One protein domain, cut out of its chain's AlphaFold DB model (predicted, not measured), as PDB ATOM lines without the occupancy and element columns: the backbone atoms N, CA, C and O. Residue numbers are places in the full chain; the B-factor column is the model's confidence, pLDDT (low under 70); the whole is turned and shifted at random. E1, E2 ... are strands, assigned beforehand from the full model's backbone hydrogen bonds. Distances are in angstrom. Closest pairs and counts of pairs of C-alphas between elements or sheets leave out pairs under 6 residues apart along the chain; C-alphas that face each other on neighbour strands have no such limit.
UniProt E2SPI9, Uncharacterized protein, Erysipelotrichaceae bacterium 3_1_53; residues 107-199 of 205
ATOM      1  N   PRO A 107       0.955  46.673 -39.035       96.38
ATOM      2  CA  PRO A 107       0.295  47.392 -37.956       96.38
ATOM      3  C   PRO A 107       0.224  46.607 -36.642       96.38
ATOM      4  O   PRO A 107       0.087  45.382 -36.589       96.38
ATOM      5  N   ILE A 108       0.187  47.334 -35.533       96.88
ATOM      6  CA  ILE A 108       0.051  46.782 -34.190       96.88
ATOM      7  C   ILE A 108      -1.386  46.952 -33.701       96.88
ATOM      8  O   ILE A 108      -1.895  48.063 -33.552       96.88
ATOM      9  N   ILE A 109      -2.022  45.828 -33.357       97.56
ATOM     10  CA  ILE A 109      -3.368  45.782 -32.774       97.56
ATOM     11  C   ILE A 109      -3.278  45.473 -31.273       97.56
ATOM     12  O   ILE A 109      -2.970  44.348 -30.845       97.56
ATOM     13  N   LYS A 110      -3.619  46.454 -30.437       96.81
ATOM     14  CA  LYS A 110      -3.595  46.345 -28.976       96.81
ATOM     15  C   LYS A 110      -4.985  46.562 -28.380       96.81
ATOM     16  O   LYS A 110      -5.478  47.679 -28.305       96.81
ATOM     17  N   TYR A 111      -5.576  45.481 -27.877       95.69
ATOM     18  CA  TYR A 111      -6.775  45.528 -27.043       95.69
ATOM     19  C   TYR A 111      -6.377  45.543 -25.565       95.69
ATOM     20  O   TYR A 111      -5.562  44.723 -25.137       95.69
ATOM     21  N   THR A 112      -6.935  46.481 -24.807       96.12
ATOM     22  CA  THR A 112      -6.673  46.655 -23.364       96.12
ATOM     23  C   THR A 112      -7.924  46.505 -22.503       96.12
ATOM     24  O   THR A 112      -7.866  46.692 -21.290       96.12
ATOM     25  N   GLY A 113      -9.050  46.172 -23.128       93.94
ATOM     26  CA  GLY A 113     -10.329  46.067 -22.453       93.94
ATOM     27  C   GLY A 113     -10.509  44.757 -21.693       93.94
ATOM     28  O   GLY A 113      -9.673  43.847 -21.758       93.94
ATOM     29  N   PRO A 114     -11.623  44.647 -20.961       93.62
ATOM     30  CA  PRO A 114     -11.963  43.444 -20.218       93.62
ATOM     31  C   PRO A 114     -12.197  42.246 -21.149       93.62
ATOM     32  O   PRO A 114     -12.754  42.371 -22.238       93.62
ATOM     33  N   ALA A 115     -11.804  41.054 -20.693       94.12
ATOM     34  CA  ALA A 115     -12.155  39.789 -21.351       94.12
ATOM     35  C   ALA A 115     -13.561  39.293 -20.965       94.12
ATOM     36  O   ALA A 115     -14.107  38.401 -21.613       94.12
ATOM     37  N   LYS A 116     -14.136  39.847 -19.890       95.12
ATOM     38  CA  LYS A 116     -15.466  39.522 -19.376       95.12
ATOM     39  C   LYS A 116     -16.183  40.801 -18.953       95.12
ATOM     40  O   LYS A 116     -15.613  41.567 -18.179       95.12
ATOM     41  N   ILE A 117     -17.407  40.991 -19.426       93.19
ATOM     42  CA  ILE A 117     -18.259  42.150 -19.138       93.19
ATOM     43  C   ILE A 117     -19.672  41.697 -18.787       93.19
ATOM     44  O   ILE A 117     -20.114  40.634 -19.219       93.19
ATOM     45  N   GLU A 118     -20.376  42.498 -17.995       93.44
ATOM     46  CA  GLU A 118     -21.834  42.406 -17.917       93.44
ATOM     47  C   GLU A 118     -22.435  43.023 -19.181       93.44
ATOM     48  O   GLU A 118     -21.830  43.929 -19.755       93.44
ATOM     49  N   GLY A 119     -23.585  42.512 -19.626       90.12
ATOM     50  CA  GLY A 119     -24.270  43.030 -20.807       90.12
ATOM     51  C   GLY A 119     -24.510  44.537 -20.700       90.12
ATOM     52  O   GLY A 119     -25.302  44.972 -19.865       90.12
ATOM     53  N   ASP A 120     -23.840  45.318 -21.548       88.56
ATOM     54  CA  ASP A 120     -23.885  46.781 -21.557       88.56
ATOM     55  C   ASP A 120     -24.049  47.300 -22.997       88.56
ATOM     56  O   ASP A 120     -23.110  47.211 -23.794       88.56
ATOM     57  N   PRO A 121     -25.208  47.894 -23.345       86.00
ATOM     58  CA  PRO A 121     -25.438  48.453 -24.678       86.00
ATOM     59  C   PRO A 121     -24.539  49.661 -24.996       86.00
ATOM     60  O   PRO A 121     -24.490  50.103 -26.142       86.00
ATOM     61  N   ASN A 122     -23.837  50.215 -24.003       89.31
ATOM     62  CA  ASN A 122     -22.903  51.327 -24.180       89.31
ATOM     63  C   ASN A 122     -21.444  50.874 -24.267       89.31
ATOM     64  O   ASN A 122     -20.562  51.727 -24.386       89.31
ATOM     65  N   PHE A 123     -21.156  49.570 -24.209       89.31
ATOM     66  CA  PHE A 123     -19.791  49.089 -24.365       89.31
ATOM     67  C   PHE A 123     -19.295  49.360 -25.790       89.31
ATOM     68  O   PHE A 123     -19.823  48.828 -26.768       89.31
ATOM     69  N   ARG A 124     -18.237  50.166 -25.917       88.88
ATOM     70  CA  ARG A 124     -17.614  50.490 -27.204       88.88
ATOM     71  C   ARG A 124     -16.236  49.861 -27.281       88.88
ATOM     72  O   ARG A 124     -15.343  50.193 -26.505       88.88
ATOM     73  N   LEU A 125     -16.032  48.983 -28.262       88.75
ATOM     74  CA  LEU A 125     -14.738  48.330 -28.464       88.75
ATOM     75  C   LEU A 125     -13.611  49.345 -28.719       88.75
ATOM     76  O   LEU A 125     -12.496  49.167 -28.228       88.75
ATOM     77  N   SER A 126     -13.915  50.420 -29.450       87.19
ATOM     78  CA  SER A 126     -12.966  51.482 -29.800       87.19
ATOM     79  C   SER A 126     -12.404  52.236 -28.592       87.19
ATOM     80  O   SER A 126     -11.293  52.750 -28.685       87.19
ATOM     81  N   ASP A 127     -13.078  52.225 -27.438       91.12
ATOM     82  CA  ASP A 127     -12.551  52.832 -26.206       91.12
ATOM     83  C   ASP A 127     -11.356  52.038 -25.631       91.12
ATOM     84  O   ASP A 127     -10.544  52.568 -24.872       91.12
ATOM     85  N   TYR A 128     -11.215  50.766 -26.018       93.81
ATOM     86  CA  TYR A 128     -10.202  49.835 -25.511       93.81
ATOM     87  C   TYR A 128      -9.216  49.346 -26.572       93.81
ATOM     88  O   TYR A 128      -8.250  48.639 -26.245       93.81
ATOM     89  N   LEU A 129      -9.481  49.673 -27.835       93.62
ATOM     90  CA  LEU A 129      -8.730  49.213 -28.987       93.62
ATOM     91  C   LEU A 129      -7.813  50.326 -29.493       93.62
ATOM     92  O   LEU A 129      -8.257  51.375 -29.942       93.62
ATOM     93  N   GLN A 130      -6.511  50.068 -29.446       95.31
ATOM     94  CA  GLN A 130      -5.497  50.901 -30.076       95.31
ATOM     95  C   GLN A 130      -4.954  50.150 -31.281       95.31
ATOM     96  O   GLN A 130      -4.391  49.063 -31.128       95.31
ATOM     97  N   VAL A 131      -5.108  50.737 -32.461       95.19
ATOM     98  CA  VAL A 131      -4.501  50.234 -33.691       95.19
ATOM     99  C   VAL A 131      -3.607  51.318 -34.247       95.19
ATOM    100  O   VAL A 131      -4.032  52.461 -34.395       95.19
ATOM    101  N   TYR A 132      -2.354  50.976 -34.484       94.75
ATOM    102  CA  TYR A 132      -1.361  51.939 -34.919       94.75
ATOM    103  C   TYR A 132      -0.243  51.246 -35.671       94.75
ATOM    104  O   TYR A 132      -0.002  50.061 -35.470       94.75
ATOM    105  N   ASP A 133       0.456  52.011 -36.482       94.31
ATOM    106  CA  ASP A 133       1.662  51.582 -37.157       94.31
ATOM    107  C   ASP A 133       2.883  52.289 -36.551       94.31
ATOM    108  O   ASP A 133       2.750  53.298 -35.839       94.31
ATOM    109  N   ILE A 134       4.067  51.720 -36.750       91.69
ATOM    110  CA  ILE A 134       5.325  52.275 -36.268       91.69
ATOM    111  C   ILE A 134       6.263  52.419 -37.450       91.69
ATOM    112  O   ILE A 134       6.683  51.429 -38.030       91.69
ATOM    113  N   ARG A 135       6.730  53.645 -37.685       89.50
ATOM    114  CA  ARG A 135       7.895  53.844 -38.540       89.50
ATOM    115  C   ARG A 135       9.121  53.213 -37.864       89.50
ATOM    116  O   ARG A 135       9.530  53.705 -36.805       89.50
ATOM    117  N   PRO A 136       9.695  52.123 -38.402       82.31
ATOM    118  CA  PRO A 136      10.493  51.196 -37.591       82.31
ATOM    119  C   PRO A 136      11.749  51.821 -36.990       82.31
ATOM    120  O   PRO A 136      12.121  51.545 -35.844       82.31
ATOM    121  N   TYR A 137      12.400  52.691 -37.764       85.75
ATOM    122  CA  TYR A 137      13.708  53.226 -37.417       85.75
ATOM    123  C   TYR A 137      13.646  54.297 -36.321       85.75
ATOM    124  O   TYR A 137      14.339  54.197 -35.305       85.75
ATOM    125  N   ASP A 138      12.796  55.313 -36.491       86.56
ATOM    126  CA  ASP A 138      12.636  56.411 -35.528       86.56
ATOM    127  C   ASP A 138      11.549  56.136 -34.473       86.56
ATOM    128  O   ASP A 138      11.392  56.904 -33.519       86.56
ATOM    129  N   LYS A 139      10.853  54.998 -34.598       86.94
ATOM    130  CA  LYS A 139       9.811  54.502 -33.690       86.94
ATOM    131  C   LYS A 139       8.647  55.475 -33.527       86.94
ATOM    132  O   LYS A 139       8.017  55.526 -32.465       86.94
ATOM    133  N   VAL A 140       8.358  56.258 -34.563       89.25
ATOM    134  CA  VAL A 140       7.229  57.185 -34.556       89.25
ATOM    135  C   VAL A 140       5.933  56.412 -34.769       89.25
ATOM    136  O   VAL A 140       5.784  55.669 -35.735       89.25
ATOM    137  N   LYS A 141       4.991  56.605 -33.843       91.81
ATOM    138  CA  LYS A 141       3.674  55.972 -33.855       91.81
ATOM    139  C   LYS A 141       2.690  56.757 -34.729       91.81
ATOM    140  O   LYS A 141       2.560  57.969 -34.560       91.81
ATOM    141  N   PHE A 142       1.922  56.041 -35.547       89.12
ATOM    142  CA  PHE A 142       0.815  56.571 -36.341       89.12
ATOM    143  C   PHE A 142      -0.480  55.851 -35.989       89.12
ATOM    144  O   PHE A 142      -0.597  54.652 -36.213       89.12
ATOM    145  N   ASP A 143      -1.453  56.559 -35.418       90.50
ATOM    146  CA  ASP A 143      -2.749  55.954 -35.110       90.50
ATOM    147  C   ASP A 143      -3.525  55.663 -36.400       90.50
ATOM    148  O   ASP A 143      -3.720  56.543 -37.239       90.50
ATOM    149  N   LEU A 144      -3.992  54.421 -36.535       89.12
ATOM    150  CA  LEU A 144      -4.899  54.031 -37.604       89.12
ATOM    151  C   LEU A 144      -6.321  54.387 -37.183       89.12
ATOM    152  O   LEU A 144      -6.683  54.363 -36.005       89.12
ATOM    153  N   HIS A 145      -7.149  54.703 -38.170       87.00
ATOM    154  CA  HIS A 145      -8.544  55.048 -37.939       87.00
ATOM    155  C   HIS A 145      -9.464  53.895 -38.318       87.00
ATOM    156  O   HIS A 145      -9.179  53.149 -39.255       87.00
ATOM    157  N   GLU A 146     -10.588  53.792 -37.612       86.38
ATOM    158  CA  GLU A 146     -11.661  52.884 -38.001       86.38
ATOM    159  C   GLU A 146     -12.116  53.238 -39.422       86.38
ATOM    160  O   GLU A 146     -12.188  54.418 -39.796       86.38
ATOM    161  N   LYS A 147     -12.345  52.210 -40.235       84.62
ATOM    162  CA  LYS A 147     -12.720  52.346 -41.638       84.62
ATOM    163  C   LYS A 147     -14.048  53.095 -41.750       84.62
ATOM    164  O   LYS A 147     -15.091  52.591 -41.349       84.62
ATOM    165  N   ASP A 148     -13.995  54.290 -42.329       73.69
ATOM    166  CA  ASP A 148     -15.158  55.138 -42.584       73.69
ATOM    167  C   ASP A 148     -15.230  55.459 -44.083       73.69
ATOM    168  O   ASP A 148     -14.405  56.204 -44.621       73.69
ATOM    169  N   GLY A 149     -16.195  54.850 -44.777       64.25
ATOM    170  CA  GLY A 149     -16.451  55.097 -46.196       64.25
ATOM    171  C   GLY A 149     -15.302  54.733 -47.150       64.25
ATOM    172  O   GLY A 149     -14.497  53.839 -46.902       64.25
ATOM    173  N   SER A 150     -15.279  55.395 -48.312       56.41
ATOM    174  CA  SER A 150     -14.487  55.005 -49.489       56.41
ATOM    175  C   SER A 150     -13.064  55.567 -49.555       56.41
ATOM    176  O   SER A 150     -12.353  55.262 -50.509       56.41
ATOM    177  N   ASN A 151     -12.631  56.376 -48.588       54.72
ATOM    178  CA  ASN A 151     -11.315  57.010 -48.624       54.72
ATOM    179  C   ASN A 151     -10.603  56.862 -47.286       54.72
ATOM    180  O   ASN A 151     -10.865  57.642 -46.375       54.72
ATOM    181  N   LYS A 152      -9.642  55.938 -47.224       60.41
ATOM    182  CA  LYS A 152      -8.438  56.057 -46.394       60.41
ATOM    183  C   LYS A 152      -7.384  55.067 -46.877       60.41
ATOM    184  O   LYS A 152      -7.681  53.902 -47.111       60.41
ATOM    185  N   GLN A 153      -6.169  55.580 -47.067       76.31
ATOM    186  CA  GLN A 153      -5.008  54.789 -47.473       76.31
ATOM    187  C   GLN A 153      -4.610  53.801 -46.367       76.31
ATOM    188  O   GLN A 153      -4.165  52.722 -46.708       76.31
ATOM    189  N   SER A 154      -4.885  54.099 -45.092       87.88
ATOM    190  CA  SER A 154      -4.626  53.241 -43.929       87.88
ATOM    191  C   SER A 154      -5.838  53.193 -42.990       87.88
ATOM    192  O   SER A 154      -6.509  54.209 -42.779       87.88
ATOM    193  N   TYR A 155      -6.180  52.018 -42.460       91.88
ATOM    194  CA  TYR A 155      -7.398  51.829 -41.664       91.88
ATOM    195  C   TYR A 155      -7.374  50.553 -40.818       91.88
ATOM    196  O   TYR A 155      -6.592  49.639 -41.061       91.88
ATOM    197  N   TYR A 156      -8.293  50.462 -39.859       92.00
ATOM    198  CA  TYR A 156      -8.659  49.198 -39.227       92.00
ATOM    199  C   TYR A 156     -10.168  48.970 -39.273       92.00
ATOM    200  O   TYR A 156     -10.955  49.910 -39.347       92.00
ATOM    201  N   GLU A 157     -10.578  47.711 -39.227       90.88
ATOM    202  CA  GLU A 157     -11.975  47.308 -39.098       90.88
ATOM    203  C   GLU A 157     -12.078  46.082 -38.194       90.88
ATOM    204  O   GLU A 157     -11.093  45.379 -37.955       90.88
ATOM    205  N   TYR A 158     -13.262  45.837 -37.647       89.31
ATOM    206  CA  TYR A 158     -13.504  44.653 -36.840       89.31
ATOM    207  C   TYR A 158     -14.904  44.100 -37.067       89.31
ATOM    208  O   TYR A 158     -15.852  44.836 -37.330       89.31
ATOM    209  N   ILE A 159     -15.010  42.779 -36.964       88.00
ATOM    210  CA  ILE A 159     -16.247  42.023 -37.138       88.00
ATOM    211  C   ILE A 159     -16.415  41.127 -35.915       88.00
ATOM    212  O   ILE A 159     -15.446  40.520 -35.448       88.00
ATOM    213  N   CYS A 160     -17.636  41.052 -35.392       86.56
ATOM    214  CA  CYS A 160     -17.980  40.128 -34.322       86.56
ATOM    215  C   CYS A 160     -18.638  38.874 -34.889       86.56
ATOM    216  O   CYS A 160     -19.614  38.969 -35.630       86.56
ATOM    217  N   ASP A 161     -18.108  37.720 -34.487       82.06
ATOM    218  CA  ASP A 161     -18.570  36.382 -34.852       82.06
ATOM    219  C   ASP A 161     -18.588  36.118 -36.377       82.06
ATOM    220  O   ASP A 161     -18.184  36.945 -37.193       82.06
ATOM    221  N   GLU A 162     -18.969  34.904 -36.790       67.69
ATOM    222  CA  GLU A 162     -18.799  34.423 -38.178       67.69
ATOM    223  C   GLU A 162     -19.691  35.136 -39.217       67.69
ATOM    224  O   GLU A 162     -19.541  34.914 -40.418       67.69
ATOM    225  N   ASN A 163     -20.606  36.009 -38.788       55.56
ATOM    226  CA  ASN A 163     -21.536  36.726 -39.657       55.56
ATOM    227  C   ASN A 163     -21.440  38.222 -39.382       55.56
ATOM    228  O   ASN A 163     -21.526  38.613 -38.230       55.56
ATOM    229  N   ASN A 164     -21.330  39.016 -40.450       52.88
ATOM    230  CA  ASN A 164     -21.138  40.473 -40.546       52.88
ATOM    231  C   ASN A 164     -22.141  41.341 -39.740       52.88
ATOM    232  O   ASN A 164     -22.871  42.157 -40.303       52.88
ATOM    233  N   GLN A 165     -22.233  41.122 -38.432       58.09
ATOM    234  CA  GLN A 165     -23.112  41.806 -37.502       58.09
ATOM    235  C   GLN A 165     -22.318  42.894 -36.787       58.09
ATOM    236  O   GLN A 165     -21.144  42.735 -36.448       58.09
ATOM    237  N   THR A 166     -22.981  44.023 -36.556       66.50
ATOM    238  CA  THR A 166     -22.510  45.049 -35.629       66.50
ATOM    239  C   THR A 166     -22.209  44.401 -34.283       66.50
ATOM    240  O   THR A 166     -23.076  43.728 -33.728       66.50
ATOM    241  N   CYS A 167     -21.004  44.615 -33.762       77.94
ATOM    242  CA  CYS A 167     -20.622  44.175 -32.427       77.94
ATOM    243  C   CYS A 167     -21.563  44.776 -31.373       77.94
ATOM    244  O   CYS A 167     -21.473  45.968 -31.082       77.94
ATOM    245  N   ASN A 168     -22.455  43.956 -30.819       81.19
ATOM    246  CA  ASN A 168     -23.327  44.309 -29.706       81.19
ATOM    247  C   ASN A 168     -22.978  43.422 -28.508       81.19
ATOM    248  O   ASN A 168     -22.827  42.212 -28.660       81.19
ATOM    249  N   PHE A 169     -22.832  44.035 -27.338       88.12
ATOM    250  CA  PHE A 169     -22.425  43.369 -26.103       88.12
ATOM    251  C   PHE A 169     -23.432  43.608 -24.972       88.12
ATOM    252  O   PHE A 169     -23.055  43.719 -23.807       88.12
ATOM    253  N   ASP A 170     -24.711  43.727 -25.321       87.06
ATOM    254  CA  ASP A 170     -25.807  43.893 -24.375       87.06
ATOM    255  C   ASP A 170     -26.268  42.563 -23.743       87.06
ATOM    256  O   ASP A 170     -25.683  41.496 -23.929       87.06
ATOM    257  N   GLN A 171     -27.336  42.634 -22.950       85.56
ATOM    258  CA  GLN A 171     -27.926  41.484 -22.259       85.56
ATOM    259  C   GLN A 171     -28.526  40.414 -23.191       85.56
ATOM    260  O   GLN A 171     -28.726  39.285 -22.744       85.56
ATOM    261  N   ASP A 172     -28.813  40.747 -24.453       85.00
ATOM    262  CA  ASP A 172     -29.343  39.799 -25.439       85.00
ATOM    263  C   ASP A 172     -28.202  39.047 -26.150       85.00
ATOM    264  O   ASP A 172     -28.409  37.966 -26.704       85.00
ATOM    265  N   ALA A 173     -26.975  39.569 -26.057       85.69
ATOM    266  CA  ALA A 173     -25.739  38.962 -26.533       85.69
ATOM    267  C   ALA A 173     -24.976  38.213 -25.418       85.69
ATOM    268  O   ALA A 173     -23.756  38.268 -25.348       85.69
ATOM    269  N   VAL A 174     -25.657  37.513 -24.502       89.56
ATOM    270  CA  VAL A 174     -24.965  36.701 -23.477       89.56
ATOM    271  C   VAL A 174     -24.266  35.508 -24.125       89.56
ATOM    272  O   VAL A 174     -24.899  34.654 -24.747       89.56
ATOM    273  N   GLY A 175     -22.957  35.392 -23.906       90.25
ATOM    274  CA  GLY A 175     -22.165  34.327 -24.503       90.25
ATOM    275  C   GLY A 175     -20.694  34.677 -24.666       90.25
ATOM    276  O   GLY A 175     -20.166  35.603 -24.050       90.25
ATOM    277  N   ILE A 176     -20.011  33.873 -25.478       91.69
ATOM    278  CA  ILE A 176     -18.623  34.102 -25.876       91.69
ATOM    279  C   ILE A 176     -18.638  34.647 -27.299       91.69
ATOM    280  O   ILE A 176     -19.085  33.946 -28.201       91.69
ATOM    281  N   HIS A 177     -18.068  35.832 -27.480       90.56
ATOM    282  CA  HIS A 177     -17.938  36.497 -28.770       90.56
ATOM    283  C   HIS A 177     -16.480  36.517 -29.206       90.56
ATOM    284  O   HIS A 177     -15.588  36.859 -28.415       90.56
ATOM    285  N   ASN A 178     -16.236  36.160 -30.464       92.19
ATOM    286  CA  ASN A 178     -14.931  36.339 -31.086       92.19
ATOM    287  C   ASN A 178     -14.965  37.622 -31.913       92.19
ATOM    288  O   ASN A 178     -15.771  37.758 -32.828       92.19
ATOM    289  N   VAL A 179     -14.080  38.558 -31.594       92.62
ATOM    290  CA  VAL A 179     -13.942  39.803 -32.348       92.62
ATOM    291  C   VAL A 179     -12.696  39.700 -33.206       92.62
ATOM    292  O   VAL A 179     -11.582  39.588 -32.688       92.62
ATOM    293  N   HIS A 180     -12.898  39.723 -34.513       93.12
ATOM    294  CA  HIS A 180     -11.860  39.641 -35.525       93.12
ATOM    295  C   HIS A 180     -11.497  41.050 -35.966       93.12
ATOM    296  O   HIS A 180     -12.336  41.752 -36.518       93.12
ATOM    297  N   ILE A 181     -10.264  41.470 -35.704       93.50
ATOM    298  CA  ILE A 181      -9.767  42.814 -35.993       93.50
ATOM    299  C   ILE A 181      -8.748  42.705 -37.121       93.50
ATOM    300  O   ILE A 181      -7.806  41.912 -37.034       93.50
ATOM    301  N   PHE A 182      -8.935  43.518 -38.152       93.94
ATOM    302  CA  PHE A 182      -8.049  43.661 -39.298       93.94
ATOM    303  C   PHE A 182      -7.515  45.093 -39.360       93.94
ATOM    304  O   PHE A 182      -8.244  46.041 -39.070       93.94
ATOM    305  N   ALA A 183      -6.251  45.253 -39.735       95.38
ATOM    306  CA  ALA A 183      -5.609  46.548 -39.896       95.38
ATOM    307  C   ALA A 183      -4.713  46.561 -41.135       95.38
ATOM    308  O   ALA A 183      -4.030  45.578 -41.403       95.38
ATOM    309  N   TYR A 184      -4.697  47.692 -41.836       94.06
ATOM    310  CA  TYR A 184      -3.909  47.953 -43.035       94.06
ATOM    311  C   TYR A 184      -3.208  49.311 -42.906       94.06
ATOM    312  O   TYR A 184      -3.861  50.323 -42.638       94.06
ATOM    313  N   ASP A 185      -1.888  49.336 -43.087       92.44
ATOM    314  CA  ASP A 185      -1.041  50.529 -42.914       92.44
ATOM    315  C   ASP A 185      -1.041  51.497 -44.107       92.44
ATOM    316  O   ASP A 185      -0.618  52.641 -43.967       92.44
ATOM    317  N   GLY A 186      -1.529  51.075 -45.275       90.38
ATOM    318  CA  GLY A 186      -1.433  51.855 -46.511       90.38
ATOM    319  C   GLY A 186      -0.148  51.687 -47.307       90.38
ATOM    320  O   GLY A 186      -0.079  52.178 -48.437       90.38
ATOM    321  N   HIS A 187       0.820  50.950 -46.779       91.69
ATOM    322  CA  HIS A 187       2.086  50.627 -47.423       91.69
ATOM    323  C   HIS A 187       2.126  49.195 -47.959       91.69
ATOM    324  O   HIS A 187       3.028  48.859 -48.723       91.69
ATOM    325  N   GLY A 188       1.118  48.378 -47.656       90.62
ATOM    326  CA  GLY A 188       1.033  46.997 -48.129       90.62
ATOM    327  C   GLY A 188       1.109  45.971 -47.006       90.62
ATOM    328  O   GLY A 188       1.003  44.781 -47.304       90.62
ATOM    329  N   ASN A 189       1.266  46.401 -45.748       94.25
ATOM    330  CA  ASN A 189       1.314  45.496 -44.614       94.25
ATOM    331  C   ASN A 189      -0.041  45.430 -43.907       94.25
ATOM    332  O   ASN A 189      -0.776  46.409 -43.739       94.25
ATOM    333  N   GLU A 190      -0.367  44.218 -43.477       95.50
ATOM    334  CA  GLU A 190      -1.637  43.892 -42.853       95.50
ATOM    335  C   GLU A 190      -1.401  43.197 -41.518       95.50
ATOM    336  O   GLU A 190      -0.457  42.421 -41.347       95.50
ATOM    337  N   ALA A 191      -2.299  43.438 -40.571       97.25
ATOM    338  CA  ALA A 191      -2.311  42.754 -39.293       97.25
ATOM    339  C   ALA A 191      -3.696  42.207 -38.982       97.25
ATOM    340  O   ALA A 191      -4.722  42.830 -39.259       97.25
ATOM    341  N   TYR A 192      -3.710  41.039 -38.347       96.19
ATOM    342  CA  TYR A 192      -4.929  40.370 -37.936       96.19
ATOM    343  C   TYR A 192      -4.839  39.926 -36.482       96.19
ATOM    344  O   TYR A 192      -3.827  39.374 -36.039       96.19
ATOM    345  N   LYS A 193      -5.916  40.142 -35.726       95.94
ATOM    346  CA  LYS A 193      -6.011  39.714 -34.333       95.94
ATOM    347  C   LYS A 193      -7.433  39.327 -33.973       95.94
ATOM    348  O   LYS A 193      -8.356  40.113 -34.146       95.94
ATOM    349  N   THR A 194      -7.582  38.156 -33.368       95.12
ATOM    350  CA  THR A 194      -8.840  37.745 -32.741       95.12
ATOM    351  C   THR A 194      -8.752  37.960 -31.236       95.12
ATOM    352  O   THR A 194      -7.818  37.477 -30.590       95.12
ATOM    353  N   ILE A 195      -9.726  38.664 -30.667       95.12
ATOM    354  CA  ILE A 195      -9.926  38.751 -29.217       95.12
ATOM    355  C   ILE A 195     -11.219  38.036 -28.830       95.12
ATOM    356  O   ILE A 195     -12.115  37.854 -29.651       95.12
ATOM    357  N   LYS A 196     -11.311  37.631 -27.566       94.56
ATOM    358  CA  LYS A 196     -12.479  36.946 -27.020       94.56
ATOM    359  C   LYS A 196     -13.078  37.778 -25.898       94.56
ATOM    360  O   LYS A 196     -12.363  38.113 -24.953       94.56
ATOM    361  N   ILE A 197     -14.372  38.062 -25.994       93.81
ATOM    362  CA  ILE A 197     -15.134  38.785 -24.974       93.81
ATOM    363  C   ILE A 197     -16.258  37.873 -24.488       93.81
ATOM    364  O   ILE A 197     -16.989  37.290 -25.281       93.81
ATOM    365  N   THR A 198     -16.363  37.708 -23.172       94.44
ATOM    366  CA  THR A 198     -17.461  36.977 -22.533       94.44
ATOM    367  C   THR A 198     -18.467  37.973 -21.981       94.44
ATOM    368  O   THR A 198     -18.127  38.739 -21.081       94.44
ATOM    369  N   VAL A 199     -19.695  37.935 -22.478       93.56
ATOM    370  CA  VAL A 199     -20.804  38.745 -21.971       93.56
ATOM    371  C   VAL A 199     -21.601  37.907 -20.981       93.56
ATOM    372  O   VAL A 199     -22.016  36.787 -21.291       93.56
TER     373      VAL A 199
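AT A GLANCE: This is residues 107 to 199 of the 205 residues of an uncharacterized protein of Erysipelotrichaceae bacterium 3_1_53 (UniProt E2SPI9). An elongated sandwich of two sheets only partly face to face: a twisted four-stranded sheet, E2 E7 E6 E5, curled like part of a barrel, has a smaller sheet, E1 E3 E4, over part of it, with the strands of the one at 20 degrees to those of the other. The inner strands E6 and E7 make most of the length, the hairpin E3 and E4 lies toward one end, and short E2 lies toward the other. The printed part has 93 residues, with no named helix and seven named strands, E1 to E7 in order; the first sheet is mixed and the second antiparallel. The class is all strand, though 44 of the 93 residues are in named strands, under half. The whole is compact, with a radius of gyration of the C-alphas of 14.2 A, and elongated, spanning 44 by 27 by 20 A.

HOW THE PARTS SIT: E1, residues 108 to 111, is the antiparallel neighbour of E3, residues 129 to 135, with N 108 and O 132 at 2.7 A. E3 is staggered: residues 129 to 132 pair with E1 and residues 132 to 135 with E4, residues 140 to 143, where N 133 and O 142 are 2.9 A apart. E3 and E4 form a hairpin. E2, residues 116 to 118, is parallel to E7, residues 190 to 199, with N 117 and O 198 at 2.9 A. E5, residues 155 to 160, E6, residues 175 to 184, and E7 form a meander, each strand the antiparallel neighbour of the one before; N 157 and O 182 are 2.9 A apart, and N 181 and O 193 are 2.8 A. Between the sheets, whose facing parts are 9.7 A centre to centre, the closest C-alphas of E1 and E7 are those of Ile 109 and Lys 193, 6.8 A, and of E3 and E5 those of Val 131 and Tyr 156, 7.0 A. E4 is apart from E2, E5, E6 and E7.

IN THESE COORDINATES: E1 begins at C-alpha 108, (0.051, 46.782, -34.190). E3 is 19.7 A long, E5 17.4 A, E6 29.4 A and E7 28.8 A; E6 begins at C-alpha 175, (-22.165, 34.327, -24.503). E7 ends at C-alpha 199, (-20.804, 38.745, -21.971).

THE WHOLE: The C-alphas of Tyr 137 and Asp 172, the two farthest apart, are 46.7 A apart. The printed part has no cut. The links E4 to E5 and E5 to E6 are long, with 11 and 14 residues. The mean pLDDT of the printed part is 87.7; residues 149 to 152 and 162 to 166 are under 70.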